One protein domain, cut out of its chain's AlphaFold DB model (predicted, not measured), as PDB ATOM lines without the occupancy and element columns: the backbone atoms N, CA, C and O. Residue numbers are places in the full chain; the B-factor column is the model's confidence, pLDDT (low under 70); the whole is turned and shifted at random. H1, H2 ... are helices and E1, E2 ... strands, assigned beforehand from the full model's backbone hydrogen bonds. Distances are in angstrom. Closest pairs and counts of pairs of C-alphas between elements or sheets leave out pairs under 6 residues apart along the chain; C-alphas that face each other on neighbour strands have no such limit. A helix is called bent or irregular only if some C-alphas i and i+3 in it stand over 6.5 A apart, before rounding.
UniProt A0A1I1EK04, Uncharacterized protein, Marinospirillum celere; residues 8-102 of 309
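AT A GLANCE: This is residues 8 to 102 of the 309 residues of an uncharacterized protein of Marinospirillum celere (UniProt A0A1I1EK04). A strongly twisted five-strand sheet is built round the long, bent strand E2, which pairs with E1 in a hairpin at one end and with E5 along its other part, while the short hairpin of E3 and E4 joins on at the far side of E5. H2 packs at the E1 end of this sheet, and H1 is off the sheet, with the long unnamed stretch of residues 27 to 49 looping out to the opposite end of the longest axis. The printed part has 95 residues, with five named strands and two named helices in the order E1, E2, E3, E4, H1, E5, H2; the sheet runs E1, E2, E5, E3, E4 and is mixed. The class is mixed, helices and strands, and the whole is compact, with a radius of gyration of the C-alphas of 12.6 A and spans of 37 by 28 by 21 A.

HOW THE PARTS SIT: E2, residues 16 to 26, bends by 66 degrees at residue 23, and its pairing is staggered. Over residues 16 to 20 it is antiparallel to E1, residues 8 to 13, an edge strand; N 10 and O 18 are within hydrogen-bond range at 2.8 A. Over residues 21 to 26 it is antiparallel to E5, residues 80 to 85, with N 23 and O 83 at 2.9 A. E5 is parallel to E3, residues 50 to 53, with N 51 and O 84 at 2.9 A. E3 and E4, residues 58 to 60, form an antiparallel hairpin, with N 52 and O 59 at 2.9 A; E4 is the other edge strand. H2, residues 91 to 102, is on the sheet at a height over the sheet of 8.0 A, giving two layers, a helix on one face of a sheet. It lies over none of the strands, but only just, as 2 of its C-alphas fall on E2. The closest C-alphas of E2 and H2, those of Val 18 and Ile 97, are 7.4 A apart. H1, residues 66 to 72, is not on the sheet, and is apart from H2. In H1 and H2 every O i to N i+4 pair is within hydrogen-bond range.

IN THESE COORDINATES: E2 measures 27.3 A from first to last C-alpha, E1 15.3 A, E5 14.3 A, E3 10.3 A and E4 6.5 A; H2 measures 15.7 A and H1 9.7 A. E1 begins at C-alpha 8, (47.173, -35.216, 5.707). E2 ends at C-alpha 26, (30.019, -42.896, -1.257), and H2 ends at C-alpha 102, (39.064, -26.066, -8.935).

THE WHOLE: The two C-alphas farthest apart, those of Phe 15 and Gln 37, are 38.1 A apart. The link from E2 to E3, 23 residues, is long; that from H1 to E5 is short, and the others are tight. The printed part has no cut. The mean pLDDT of the printed part is 91.3, and no printed residue is under 70.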
ATOM      1  N   THR A   8      46.261 -35.105   6.839       90.75
ATOM      2  CA  THR A   8      47.173 -35.216   5.707       90.75
ATOM      3  C   THR A   8      47.007 -33.990   4.822       90.75
ATOM      4  O   THR A   8      46.028 -33.251   4.968       90.75
ATOM      5  N   SER A   9      47.934 -33.790   3.893       91.62
ATOM      6  CA  SER A   9      47.920 -32.646   2.989       91.62
ATOM      7  C   SER A   9      48.085 -33.101   1.545       91.62
ATOM      8  O   SER A   9      48.844 -34.024   1.253       91.62
ATOM      9  N   VAL A  10      47.364 -32.441   0.645       91.44
ATOM     10  CA  VAL A  10      47.512 -32.571  -0.807       91.44
ATOM     11  C   VAL A  10      48.211 -31.316  -1.309       91.44
ATOM     12  O   VAL A  10      47.710 -30.207  -1.118       91.44
ATOM     13  N   TYR A  11      49.374 -31.489  -1.931       91.00
ATOM     14  CA  TYR A  11      50.180 -30.397  -2.476       91.00
ATOM     15  C   TYR A  11      49.828 -30.176  -3.944       91.00
ATOM     16  O   TYR A  11      49.854 -31.112  -4.740       91.00
ATOM     17  N   PHE A  12      49.512 -28.933  -4.295       87.31
ATOM     18  CA  PHE A  12      49.270 -28.515  -5.679       87.31
ATOM     19  C   PHE A  12      50.469 -27.739  -6.238       87.31
ATOM     20  O   PHE A  12      50.769 -27.821  -7.426       87.31
ATOM     21  N   SER A  13      51.176 -27.011  -5.371       84.56
ATOM     22  CA  SER A  13      52.467 -26.375  -5.640       84.56
ATOM     23  C   SER A  13      53.323 -26.380  -4.362       84.56
ATOM     24  O   SER A  13      52.802 -26.685  -3.283       84.56
ATOM     25  N   PRO A  14      54.612 -25.997  -4.432       83.50
ATOM     26  CA  PRO A  14      55.432 -25.780  -3.237       83.50
ATOM     27  C   PRO A  14      54.856 -24.740  -2.261       83.50
ATOM     28  O   PRO A  14      55.185 -24.764  -1.079       83.50
ATOM     29  N   PHE A  15      53.984 -23.847  -2.743       87.31
ATOM     30  CA  PHE A  15      53.432 -22.721  -1.981       87.31
ATOM     31  C   PHE A  15      51.935 -22.872  -1.675       87.31
ATOM     32  O   PHE A  15      51.348 -22.026  -1.002       87.31
ATOM     33  N   PHE A  16      51.298 -23.939  -2.163       89.62
ATOM     34  CA  PHE A  16      49.890 -24.206  -1.910       89.62
ATOM     35  C   PHE A  16      49.620 -25.695  -1.693       89.62
ATOM     36  O   PHE A  16      49.768 -26.535  -2.587       89.62
ATOM     37  N   SER A  17      49.144 -25.994  -0.488       92.62
ATOM     38  CA  SER A  17      48.663 -27.306  -0.077       92.62
ATOM     39  C   SER A  17      47.334 -27.174   0.647       92.62
ATOM     40  O   SER A  17      47.115 -26.202   1.368       92.62
ATOM     41  N   VAL A  18      46.488 -28.187   0.515       94.00
ATOM     42  CA  VAL A  18      45.225 -28.287   1.244       94.00
ATOM     43  C   VAL A  18      45.344 -29.395   2.274       94.00
ATOM     44  O   VAL A  18      45.692 -30.522   1.924       94.00
ATOM     45  N   SER A  19      45.050 -29.078   3.532       93.19
ATOM     46  CA  SER A  19      45.093 -30.033   4.638       93.19
ATOM     47  C   SER A  19      43.695 -30.523   4.999       93.19
ATOM     48  O   SER A  19      42.707 -29.799   4.896       93.19
ATOM     49  N   GLY A  20      43.598 -31.774   5.433       94.31
ATOM     50  CA  GLY A  20      42.322 -32.372   5.801       94.31
ATOM     51  C   GLY A  20      42.463 -33.784   6.341       94.31
ATOM     52  O   GLY A  20      43.559 -34.256   6.636       94.31
ATOM     53  N   VAL A  21      41.338 -34.475   6.480       94.62
ATOM     54  CA  VAL A  21      41.277 -35.862   6.950       94.62
ATOM     55  C   VAL A  21      40.867 -36.757   5.787       94.62
ATOM     56  O   VAL A  21      39.825 -36.537   5.173       94.62
ATOM     57  N   ARG A  22      41.665 -37.788   5.490       93.06
ATOM     58  CA  ARG A  22      41.281 -38.792   4.487       93.06
ATOM     59  C   ARG A  22      40.040 -39.538   4.947       93.06
ATOM     60  O   ARG A  22      39.976 -40.026   6.078       93.06
ATOM     61  N   ARG A  23      39.068 -39.654   4.053       93.12
ATOM     62  CA  ARG A  23      37.856 -40.442   4.258       93.12
ATOM     63  C   ARG A  23      37.548 -41.266   3.033       93.12
ATOM     64  O   ARG A  23      37.885 -40.889   1.922       93.12
ATOM     65  N   VAL A  24      36.839 -42.361   3.262       95.00
ATOM     66  CA  VAL A  24      36.151 -43.085   2.202       95.00
ATOM     67  C   VAL A  24      34.664 -42.825   2.385       95.00
ATOM     68  O   VAL A  24      34.106 -43.181   3.423       95.00
ATOM     69  N   ILE A  25      34.050 -42.182   1.399       95.25
ATOM     70  CA  ILE A  25      32.609 -41.891   1.359       95.25
ATOM     71  C   ILE A  25      32.011 -42.496   0.094       95.25
ATOM     72  O   ILE A  25      32.743 -42.910  -0.804       95.25
ATOM     73  N   LYS A  26      30.690 -42.577   0.001       95.50
ATOM     74  CA  LYS A  26      30.019 -42.896  -1.257       95.50
ATOM     75  C   LYS A  26      29.925 -41.644  -2.120       95.50
ATOM     76  O   LYS A  26      29.694 -40.550  -1.617       95.50
ATOM     77  N   THR A  27      30.035 -41.814  -3.429       94.75
ATOM     78  CA  THR A  27      29.795 -40.755  -4.424       94.75
ATOM     79  C   THR A  27      28.430 -40.087  -4.244       94.75
ATOM     80  O   THR A  27      28.335 -38.875  -4.360       94.75
ATOM     81  N   GLY A  28      27.387 -40.844  -3.878       93.75
ATOM     82  CA  GLY A  28      26.052 -40.305  -3.604       93.75
ATOM     83  C   GLY A  28      25.938 -39.447  -2.338       93.75
ATOM     84  O   GLY A  28      24.894 -38.845  -2.121       93.75
ATOM     85  N   GLU A  29      26.973 -39.403  -1.494       95.38
ATOM     86  CA  GLU A  29      27.048 -38.477  -0.354       95.38
ATOM     87  C   GLU A  29      27.620 -37.107  -0.759       95.38
ATOM     88  O   GLU A  29      27.629 -36.188   0.061       95.38
ATOM     89  N   ILE A  30      28.103 -36.967  -1.999       95.44
ATOM     90  CA  ILE A  30      28.585 -35.707  -2.562       95.44
ATOM     91  C   ILE A  30      27.425 -35.023  -3.290       95.44
ATOM     92  O   ILE A  30      26.805 -35.596  -4.186       95.44
ATOM     93  N   GLU A  31      27.142 -33.787  -2.897       93.19
ATOM     94  CA  GLU A  31      26.102 -32.946  -3.482       93.19
ATOM     95  C   GLU A  31      26.377 -32.678  -4.973       93.19
ATOM     96  O   GLU A  31      27.528 -32.608  -5.406       93.19
ATOM     97  N   GLU A  32      25.306 -32.516  -5.757       86.06
ATOM     98  CA  GLU A  32      25.343 -32.116  -7.178       86.06
ATOM     99  C   GLU A  32      26.015 -33.104  -8.159       86.06
ATOM    100  O   GLU A  32      26.096 -32.816  -9.354       86.06
ATOM    101  N   LEU A  33      26.424 -34.302  -7.719       87.69
ATOM    102  CA  LEU A  33      26.839 -35.371  -8.634       87.69
ATOM    103  C   LEU A  33      25.627 -36.078  -9.251       87.69
ATOM    104  O   LEU A  33      24.716 -36.522  -8.553       87.69
ATOM    105  N   SER A  34      25.631 -36.231 -10.577       74.00
ATOM    106  CA  SER A  34      24.464 -36.704 -11.335       74.00
ATOM    107  C   SER A  34      24.215 -38.217 -11.259       74.00
ATOM    108  O   SER A  34      23.171 -38.667 -11.717       74.00
ATOM    109  N   GLY A  35      25.139 -38.994 -10.683       77.44
ATOM    110  CA  GLY A  35      25.043 -40.452 -10.570       77.44
ATOM    111  C   GLY A  35      25.115 -41.155 -11.930       77.44
ATOM    112  O   GLY A  35      24.146 -41.206 -12.682       77.44
ATOM    113  N   GLY A  36      26.277 -41.715 -12.251       90.75
ATOM    114  CA  GLY A  36      26.491 -42.490 -13.470       90.75
ATOM    115  C   GLY A  36      26.063 -43.955 -13.353       90.75
ATOM    116  O   GLY A  36      25.395 -44.366 -12.407       90.75
ATOM    117  N   GLN A  37      26.457 -44.757 -14.345       92.00
ATOM    118  CA  GLN A  37      26.091 -46.179 -14.441       92.00
ATOM    119  C   GLN A  37      27.211 -47.130 -14.004       92.00
ATOM    120  O   GLN A  37      26.958 -48.313 -13.784       92.00
ATOM    121  N   LEU A  38      28.453 -46.647 -13.906       92.62
ATOM    122  CA  LEU A  38      29.594 -47.484 -13.552       92.62
ATOM    123  C   LEU A  38      29.622 -47.725 -12.045       92.62
ATOM    124  O   LEU A  38      29.418 -46.805 -11.263       92.62
ATOM    125  N   HIS A  39      29.933 -48.943 -11.622       91.94
ATOM    126  CA  HIS A  39      30.116 -49.253 -10.209       91.94
ATOM    127  C   HIS A  39      31.561 -49.660  -9.939       91.94
ATOM    128  O   HIS A  39      32.107 -50.508 -10.646       91.94
ATOM    129  N   SER A  40      32.165 -49.098  -8.891       89.69
ATOM    130  CA  SER A  40      33.422 -49.598  -8.334       89.69
ATOM    131  C   SER A  40      33.307 -49.804  -6.820       89.69
ATOM    132  O   SER A  40      32.783 -48.930  -6.123       89.69
ATOM    133  N   PRO A  41      33.847 -50.908  -6.263       90.81
ATOM    134  CA  PRO A  41      33.936 -51.084  -4.815       90.81
ATOM    135  C   PRO A  41      34.727 -49.966  -4.132       90.81
ATOM    136  O   PRO A  41      34.383 -49.570  -3.017       90.81
ATOM    137  N   ILE A  42      35.778 -49.473  -4.797       92.00
ATOM    138  CA  ILE A  42      36.557 -48.306  -4.389       92.00
ATOM    139  C   ILE A  42      37.138 -47.603  -5.622       92.00
ATOM    140  O   ILE A  42      37.756 -48.222  -6.488       92.00
ATOM    141  N   LEU A  43      36.913 -46.301  -5.719       89.81
ATOM    142  CA  LEU A  43      37.438 -45.426  -6.752       89.81
ATOM    143  C   LEU A  43      38.626 -44.653  -6.181       89.81
ATOM    144  O   LEU A  43      38.485 -43.903  -5.214       89.81
ATOM    145  N   VAL A  44      39.789 -44.842  -6.801       86.56
ATOM    146  CA  VAL A  44      41.005 -44.074  -6.528       86.56
ATOM    147  C   VAL A  44      41.228 -43.143  -7.709       86.56
ATOM    148  O   VAL A  44      41.327 -43.593  -8.850       86.56
ATOM    149  N   THR A  45      41.263 -41.841  -7.450       87.94
ATOM    150  CA  THR A  45      41.378 -40.820  -8.492       87.94
ATOM    151  C   THR A  45      42.780 -40.220  -8.505       87.94
ATOM    152  O   THR A  45      43.409 -40.041  -7.465       87.94
ATOM    153  N   MET A  46      43.268 -39.864  -9.697       86.69
ATOM    154  CA  MET A  46      44.541 -39.145  -9.849       86.69
ATOM    155  C   MET A  46      44.491 -37.759  -9.190       86.69
ATOM    156  O   MET A  46      45.469 -37.299  -8.612       86.69
ATOM    157  N   ILE A  47      43.336 -37.096  -9.280       90.31
ATOM    158  CA  ILE A  47      43.076 -35.807  -8.643       90.31
ATOM    159  C   ILE A  47      42.258 -36.096  -7.398       90.31
ATOM    160  O   ILE A  47      41.127 -36.575  -7.506       90.31
ATOM    161  N   THR A  48      42.820 -35.830  -6.223       93.94
ATOM    162  CA  THR A  48      42.120 -36.067  -4.960       93.94
ATOM    163  C   THR A  48      40.865 -35.186  -4.878       93.94
ATOM    164  O   THR A  48      40.973 -33.964  -5.020       93.94
ATOM    165  N   PRO A  49      39.672 -35.757  -4.640       95.81
ATOM    166  CA  PRO A  49      38.468 -34.976  -4.411       95.81
ATOM    167  C   PRO A  49      38.589 -34.272  -3.060       95.81
ATOM    168  O   PRO A  49      38.824 -34.910  -2.030       95.81
ATOM    169  N   LEU A  50      38.442 -32.952  -3.073       96.75
ATOM    170  CA  LEU A  50      38.457 -32.125  -1.875       96.75
ATOM    171  C   LEU A  50      37.013 -31.863  -1.472       96.75
ATOM    172  O   LEU A  50      36.270 -31.272  -2.251       96.75
ATOM    173  N   VAL A  51      36.601 -32.281  -0.281       96.44
ATOM    174  CA  VAL A  51      35.216 -32.106   0.174       96.44
ATOM    175  C   VAL A  51      35.148 -31.337   1.479       96.44
ATOM    176  O   VAL A  51      36.003 -31.495   2.343       96.44
ATOM    177  N   THR A  52      34.097 -30.543   1.654       95.94
ATOM    178  CA  THR A  52      33.721 -29.981   2.956       95.94
ATOM    179  C   THR A  52      32.381 -30.557   3.381       95.94
ATOM    180  O   THR A  52      31.491 -30.749   2.553       95.94
ATOM    181  N   LYS A  53      32.218 -30.835   4.674       94.44
ATOM    182  CA  LYS A  53      30.954 -31.345   5.206       94.44
ATOM    183  C   LYS A  53      29.891 -30.241   5.225       94.44
ATOM    184  O   LYS A  53      30.179 -29.114   5.622       94.44
ATOM    185  N   THR A  54      28.672 -30.578   4.823       92.44
ATOM    186  CA  THR A  54      27.484 -29.709   4.835       92.44
ATOM    187  C   THR A  54      26.362 -30.368   5.650       92.44
ATOM    188  O   THR A  54      26.543 -31.440   6.232       92.44
ATOM    189  N   SER A  55      25.188 -29.731   5.725       88.50
ATOM    190  CA  SER A  55      23.987 -30.352   6.302       88.50
ATOM    191  C   SER A  55      23.409 -31.468   5.421       88.50
ATOM    192  O   SER A  55      22.799 -32.390   5.958       88.50
ATOM    193  N   GLY A  56      23.596 -31.388   4.098       86.25
ATOM    194  CA  GLY A  56      23.088 -32.344   3.107       86.25
ATOM    195  C   GLY A  56      24.030 -33.510   2.795       86.25
ATOM    196  O   GLY A  56      23.602 -34.482   2.180       86.25
ATOM    197  N   GLY A  57      25.284 -33.447   3.246       93.00
ATOM    198  CA  GLY A  57      26.304 -34.457   2.979       93.00
ATOM    199  C   GLY A  57      27.678 -33.811   2.859       93.00
ATOM    200  O   GLY A  57      28.218 -33.283   3.837       93.00
ATOM    201  N   TYR A  58      28.245 -33.869   1.657       95.94
ATOM    202  CA  TYR A  58      29.542 -33.300   1.324       95.94
ATOM    203  C   TYR A  58      29.455 -32.422   0.076       95.94
ATOM    204  O   TYR A  58      28.950 -32.848  -0.955       95.94
ATOM    205  N   ARG A  59      30.033 -31.222   0.133       95.31
ATOM    206  CA  ARG A  59      30.205 -30.353  -1.038       95.31
ATOM    207  C   ARG A  59      31.605 -30.525  -1.609       95.31
ATOM    208  O   ARG A  59      32.586 -30.414  -0.870       95.31
ATOM    209  N   LEU A  60      31.702 -30.765  -2.915       95.56
ATOM    210  CA  LEU A  60      32.973 -30.869  -3.630       95.56
ATOM    211  C   LEU A  60      33.572 -29.473  -3.860       95.56
ATOM    212  O   LEU A  60      32.952 -28.626  -4.492       95.56
ATOM    213  N   LEU A  61      34.783 -29.226  -3.363       95.19
ATOM    214  CA  LEU A  61      35.472 -27.935  -3.480       95.19
ATOM    215  C   LEU A  61      36.155 -27.768  -4.838       95.19
ATOM    216  O   LEU A  61      36.163 -26.680  -5.393       95.19
ATOM    217  N   ASN A  62      36.701 -28.833  -5.419       93.44
ATOM    218  CA  ASN A  62      37.327 -28.808  -6.743       93.44
ATOM    219  C   ASN A  62      36.374 -29.254  -7.869       93.44
ATOM    220  O   ASN A  62      36.808 -29.855  -8.849       93.44
ATOM    221  N   HIS A  63      35.081 -28.925  -7.758       91.38
ATOM    222  CA  HIS A  63      34.038 -29.277  -8.743       91.38
ATOM    223  C   HIS A  63      34.270 -28.689 -10.142       91.38
ATOM    224  O   HIS A  63      33.816 -29.245 -11.142       91.38
ATOM    225  N   SER A  64      35.014 -27.585 -10.228       87.88
ATOM    226  CA  SER A  64      35.357 -26.938 -11.498       87.88
ATOM    227  C   SER A  64      36.479 -27.656 -12.266       87.88
ATOM    228  O   SER A  64      36.709 -27.345 -13.436       87.88
ATOM    229  N   ASP A  65      37.148 -28.653 -11.667       88.06
ATOM    230  CA  ASP A  65      38.088 -29.504 -12.400       88.06
ATOM    231  C   ASP A  65      37.318 -30.529 -13.243       88.06
ATOM    232  O   ASP A  65      36.850 -31.563 -12.761       88.06
ATOM    233  N   ALA A  66      37.217 -30.257 -14.545       83.56
ATOM    234  CA  ALA A  66      36.482 -31.102 -15.479       83.56
ATOM    235  C   ALA A  66      36.998 -32.551 -15.542       83.56
ATOM    236  O   ALA A  66      36.222 -33.442 -15.881       83.56
ATOM    237  N   ARG A  67      38.276 -32.814 -15.238       85.69
ATOM    238  CA  ARG A  67      38.839 -34.176 -15.255       85.69
ATOM    239  C   ARG A  67      38.292 -34.990 -14.088       85.69
ATOM    240  O   ARG A  67      37.937 -36.151 -14.268       85.69
ATOM    241  N   LEU A  68      38.186 -34.358 -12.919       90.50
ATOM    242  CA  LEU A  68      37.589 -34.960 -11.737       90.50
ATOM    243  C   LEU A  68      36.080 -35.118 -11.924       90.50
ATOM    244  O   LEU A  68      35.564 -36.225 -11.841       90.50
ATOM    245  N   THR A  69      35.370 -34.038 -12.239       89.88
ATOM    246  CA  THR A  69      33.902 -34.050 -12.267       89.88
ATOM    247  C   THR A  69      33.349 -34.975 -13.353       89.88
ATOM    248  O   THR A  69      32.390 -35.702 -13.104       89.88
ATOM    249  N   LYS A  70      33.989 -35.047 -14.534       88.44
ATOM    250  CA  LYS A  70      33.617 -36.033 -15.568       88.44
ATOM    251  C   LYS A  70      33.826 -37.470 -15.099       88.44
ATOM    252  O   LYS A  70      32.987 -38.315 -15.391       88.44
ATOM    253  N   LEU A  71      34.921 -37.741 -14.384       91.56
ATOM    254  CA  LEU A  71      35.189 -39.065 -13.829       91.56
ATOM    255  C   LEU A  71      34.114 -39.440 -12.804       91.56
ATOM    256  O   LEU A  71      33.507 -40.497 -12.929       91.56
ATOM    257  N   LEU A  72      33.845 -38.563 -11.833       93.12
ATOM    258  CA  LEU A  72      32.881 -38.821 -10.760       93.12
ATOM    259  C   LEU A  72      31.458 -39.033 -11.288       93.12
ATOM    260  O   LEU A  72      30.788 -39.969 -10.861       93.12
ATOM    261  N   ASN A  73      31.026 -38.231 -12.266       92.56
ATOM    262  CA  ASN A  73      29.703 -38.367 -12.884       92.56
ATOM    263  C   ASN A  73      29.531 -39.661 -13.698       92.56
ATOM    264  O   ASN A  73      28.406 -40.008 -14.048       92.56
ATOM    265  N   GLY A  74      30.613 -40.389 -13.991       93.62
ATOM    266  CA  GLY A  74      30.544 -41.711 -14.611       93.62
ATOM    267  C   GLY A  74      30.099 -42.823 -13.654       93.62
ATOM    268  O   GLY A  74      29.594 -43.847 -14.123       93.62
ATOM    269  N   PHE A  75      30.233 -42.625 -12.338       94.75
ATOM    270  CA  PHE A  75      29.993 -43.656 -11.325       94.75
ATOM    271  C   PHE A  75      28.657 -43.505 -10.592       94.75
ATOM    272  O   PHE A  75      28.186 -42.399 -10.329       94.75
ATOM    273  N   ASP A  76      28.061 -44.643 -10.243       94.88
ATOM    274  CA  ASP A  76      26.820 -44.751  -9.486       94.88
ATOM    275  C   ASP A  76      26.974 -44.219  -8.059       94.88
ATOM    276  O   ASP A  76      28.084 -44.070  -7.554       94.88
ATOM    277  N   SER A  77      25.853 -43.973  -7.376       94.50
ATOM    278  CA  SER A  77      25.818 -43.404  -6.020       94.50
ATOM    279  C   SER A  77      26.346 -44.332  -4.917       94.50
ATOM    280  O   SER A  77      26.518 -43.898  -3.776       94.50
ATOM    281  N   LYS A  78      26.566 -45.618  -5.219       94.50
ATOM    282  CA  LYS A  78      27.029 -46.630  -4.256       94.50
ATOM    283  C   LYS A  78      28.544 -46.803  -4.274       94.50
ATOM    284  O   LYS A  78      29.085 -47.356  -3.313       94.50
ATOM    285  N   THR A  79      29.199 -46.353  -5.340       95.25
ATOM    286  CA  THR A  79      30.651 -46.376  -5.498       95.25
ATOM    287  C   THR A  79      31.311 -45.642  -4.340       95.25
ATOM    288  O   THR A  79      30.936 -44.519  -4.003       95.25
ATOM    289  N   ARG A  80      32.287 -46.286  -3.696       95.69
ATOM    290  CA  ARG A  80      33.067 -45.649  -2.631       95.69
ATOM    291  C   ARG A  80      34.247 -44.917  -3.237       95.69
ATOM    292  O   ARG A  80      34.851 -45.422  -4.172       95.69
ATOM    293  N   ILE A  81      34.608 -43.772  -2.687       95.38
ATOM    294  CA  ILE A  81      35.706 -42.943  -3.165       95.38
ATOM    295  C   ILE A  81      36.525 -42.423  -1.990       95.38
ATOM    296  O   ILE A  81      35.972 -42.049  -0.953       95.38
ATOM    297  N   GLU A  82      37.846 -42.410  -2.156       94.69
ATOM    298  CA  GLU A  82      38.744 -41.732  -1.226       94.69
ATOM    299  C   GLU A  82      38.719 -40.218  -1.472       94.69
ATOM    300  O   GLU A  82      38.941 -39.750  -2.587       94.69
ATOM    301  N   VAL A  83      38.454 -39.452  -0.416       95.31
ATOM    302  CA  VAL A  83      38.358 -37.991  -0.432       95.31
ATOM    303  C   VAL A  83      39.214 -37.386   0.672       95.31
ATOM    304  O   VAL A  83      39.466 -38.016   1.704       95.31
ATOM    305  N   LEU A  84      39.609 -36.129   0.487       95.94
ATOM    306  CA  LEU A  84      40.144 -35.304   1.562       95.94
ATOM    307  C   LEU A  84      39.017 -34.437   2.130       95.94
ATOM    308  O   LEU A  84      38.566 -33.500   1.475       95.94
ATOM    309  N   GLU A  85      38.564 -34.743   3.350       95.81
ATOM    310  CA  GLU A  85      37.657 -33.866   4.096       95.81
ATOM    311  C   GLU A  85      38.452 -32.672   4.629       95.81
ATOM    312  O   GLU A  85      39.238 -32.792   5.571       95.81
ATOM    313  N   VAL A  86      38.235 -31.520   4.011       94.94
ATOM    314  CA  VAL A  86      38.805 -30.232   4.384       94.94
ATOM    315  C   VAL A  86      38.037 -29.702   5.592       94.94
ATOM    316  O   VAL A  86      36.836 -29.441   5.517       94.94
ATOM    317  N   ILE A  87      38.732 -29.575   6.723       87.31
ATOM    318  CA  ILE A  87      38.170 -29.067   7.981       87.31
ATOM    319  C   ILE A  87      38.663 -27.631   8.165       87.31
ATOM    320  O   ILE A  87      39.448 -27.356   9.068       87.31
ATOM    321  N   GLU A  88      38.240 -26.737   7.271       79.31
ATOM    322  CA  GLU A  88      38.571 -25.313   7.370       79.31
ATOM    323  C   GLU A  88      37.482 -24.536   8.095       79.31
ATOM    324  O   GLU A  88      36.297 -24.874   8.047       79.31
ATOM    325  N   SER A  89      37.911 -23.497   8.806       70.75
ATOM    326  CA  SER A  89      37.043 -22.760   9.725       70.75
ATOM    327  C   SER A  89      36.392 -21.537   9.085       70.75
ATOM    328  O   SER A  89      35.332 -21.103   9.540       70.75
ATOM    329  N   THR A  90      36.984 -20.995   8.015       88.69
ATOM    330  CA  THR A  90      36.486 -19.771   7.385       88.69
ATOM    331  C   THR A  90      35.910 -20.017   5.992       88.69
ATOM    332  O   THR A  90      36.421 -20.793   5.184       88.69
ATOM    333  N   LYS A  91      34.838 -19.281   5.671       89.81
ATOM    334  CA  LYS A  91      34.258 -19.258   4.320       89.81
ATOM    335  C   LYS A  91      35.295 -18.831   3.273       89.81
ATOM    336  O   LYS A  91      35.321 -19.373   2.174       89.81
ATOM    337  N   GLN A  92      36.164 -17.892   3.639       91.81
ATOM    338  CA  GLN A  92      37.201 -17.352   2.768       91.81
ATOM    339  C   GLN A  92      38.259 -18.402   2.393       91.81
ATOM    340  O   GLN A  92      38.680 -18.446   1.240       91.81
ATOM    341  N   GLU A  93      38.668 -19.270   3.324       91.00
ATOM    342  CA  GLU A  93      39.584 -20.382   3.027       91.00
ATOM    343  C   GLU A  93      38.947 -21.395   2.077       91.00
ATOM    344  O   GLU A  93      39.580 -21.802   1.103       91.00
ATOM    345  N   LEU A  94      37.677 -21.748   2.296       93.38
ATOM    346  CA  LEU A  94      36.951 -22.644   1.392       93.38
ATOM    347  C   LEU A  94      36.824 -22.047  -0.018       93.38
ATOM    348  O   LEU A  94      37.062 -22.751  -0.995       93.38
ATOM    349  N   GLU A  95      36.514 -20.751  -0.132       93.69
ATOM    350  CA  GLU A  95      36.473 -20.029  -1.412       93.69
ATOM    351  C   GLU A  95      37.854 -19.979  -2.088       93.69
ATOM    352  O   GLU A  95      37.957 -20.169  -3.304       93.69
ATOM    353  N   ARG A  96      38.929 -19.771  -1.315       93.50
ATOM    354  CA  ARG A  96      40.312 -19.812  -1.813       93.50
ATOM    355  C   ARG A  96      40.656 -21.189  -2.374       93.50
ATOM    356  O   ARG A  96      41.228 -21.266  -3.459       93.50
ATOM    357  N   ILE A  97      40.315 -22.263  -1.660       94.38
ATOM    358  CA  ILE A  97      40.564 -23.646  -2.091       94.38
ATOM    359  C   ILE A  97      39.772 -23.963  -3.358       94.38
ATOM    360  O   ILE A  97      40.345 -24.462  -4.323       94.38
ATOM    361  N   GLU A  98      38.481 -23.635  -3.377       93.19
ATOM    362  CA  GLU A  98      37.597 -23.849  -4.526       93.19
ATOM    363  C   GLU A  98      38.112 -23.127  -5.778       93.19
ATOM    364  O   GLU A  98      38.184 -23.702  -6.867       93.19
ATOM    365  N   TYR A  99      38.578 -21.889  -5.612       91.69
ATOM    366  CA  TYR A  99      39.202 -21.132  -6.687       91.69
ATOM    367  C   TYR A  99      40.537 -21.744  -7.142       91.69
ATOM    368  O   TYR A  99      40.717 -22.015  -8.330       91.69
ATOM    369  N   LEU A 100      41.485 -21.978  -6.230       91.50
ATOM    370  CA  LEU A 100      42.825 -22.438  -6.598       91.50
ATOM    371  C   LEU A 100      42.792 -23.865  -7.157       91.50
ATOM    372  O   LEU A 100      43.215 -24.085  -8.293       91.50
ATOM    373  N   ALA A 101      42.260 -24.823  -6.398       91.31
ATOM    374  CA  ALA A 101      42.249 -26.237  -6.770       91.31
ATOM    375  C   ALA A 101      41.237 -26.556  -7.882       91.31
ATOM    376  O   ALA A 101      41.478 -27.464  -8.674       91.31
ATOM    377  N   GLY A 102      40.114 -25.833  -7.945       86.94
ATOM    378  CA  GLY A 102      39.064 -26.066  -8.935       86.94
ATOM    379  C   GLY A 102      39.228 -25.271 -10.230       86.94
ATOM    380  O   GLY A 102      38.821 -25.751 -11.284       86.94
TER     381      GLY A 102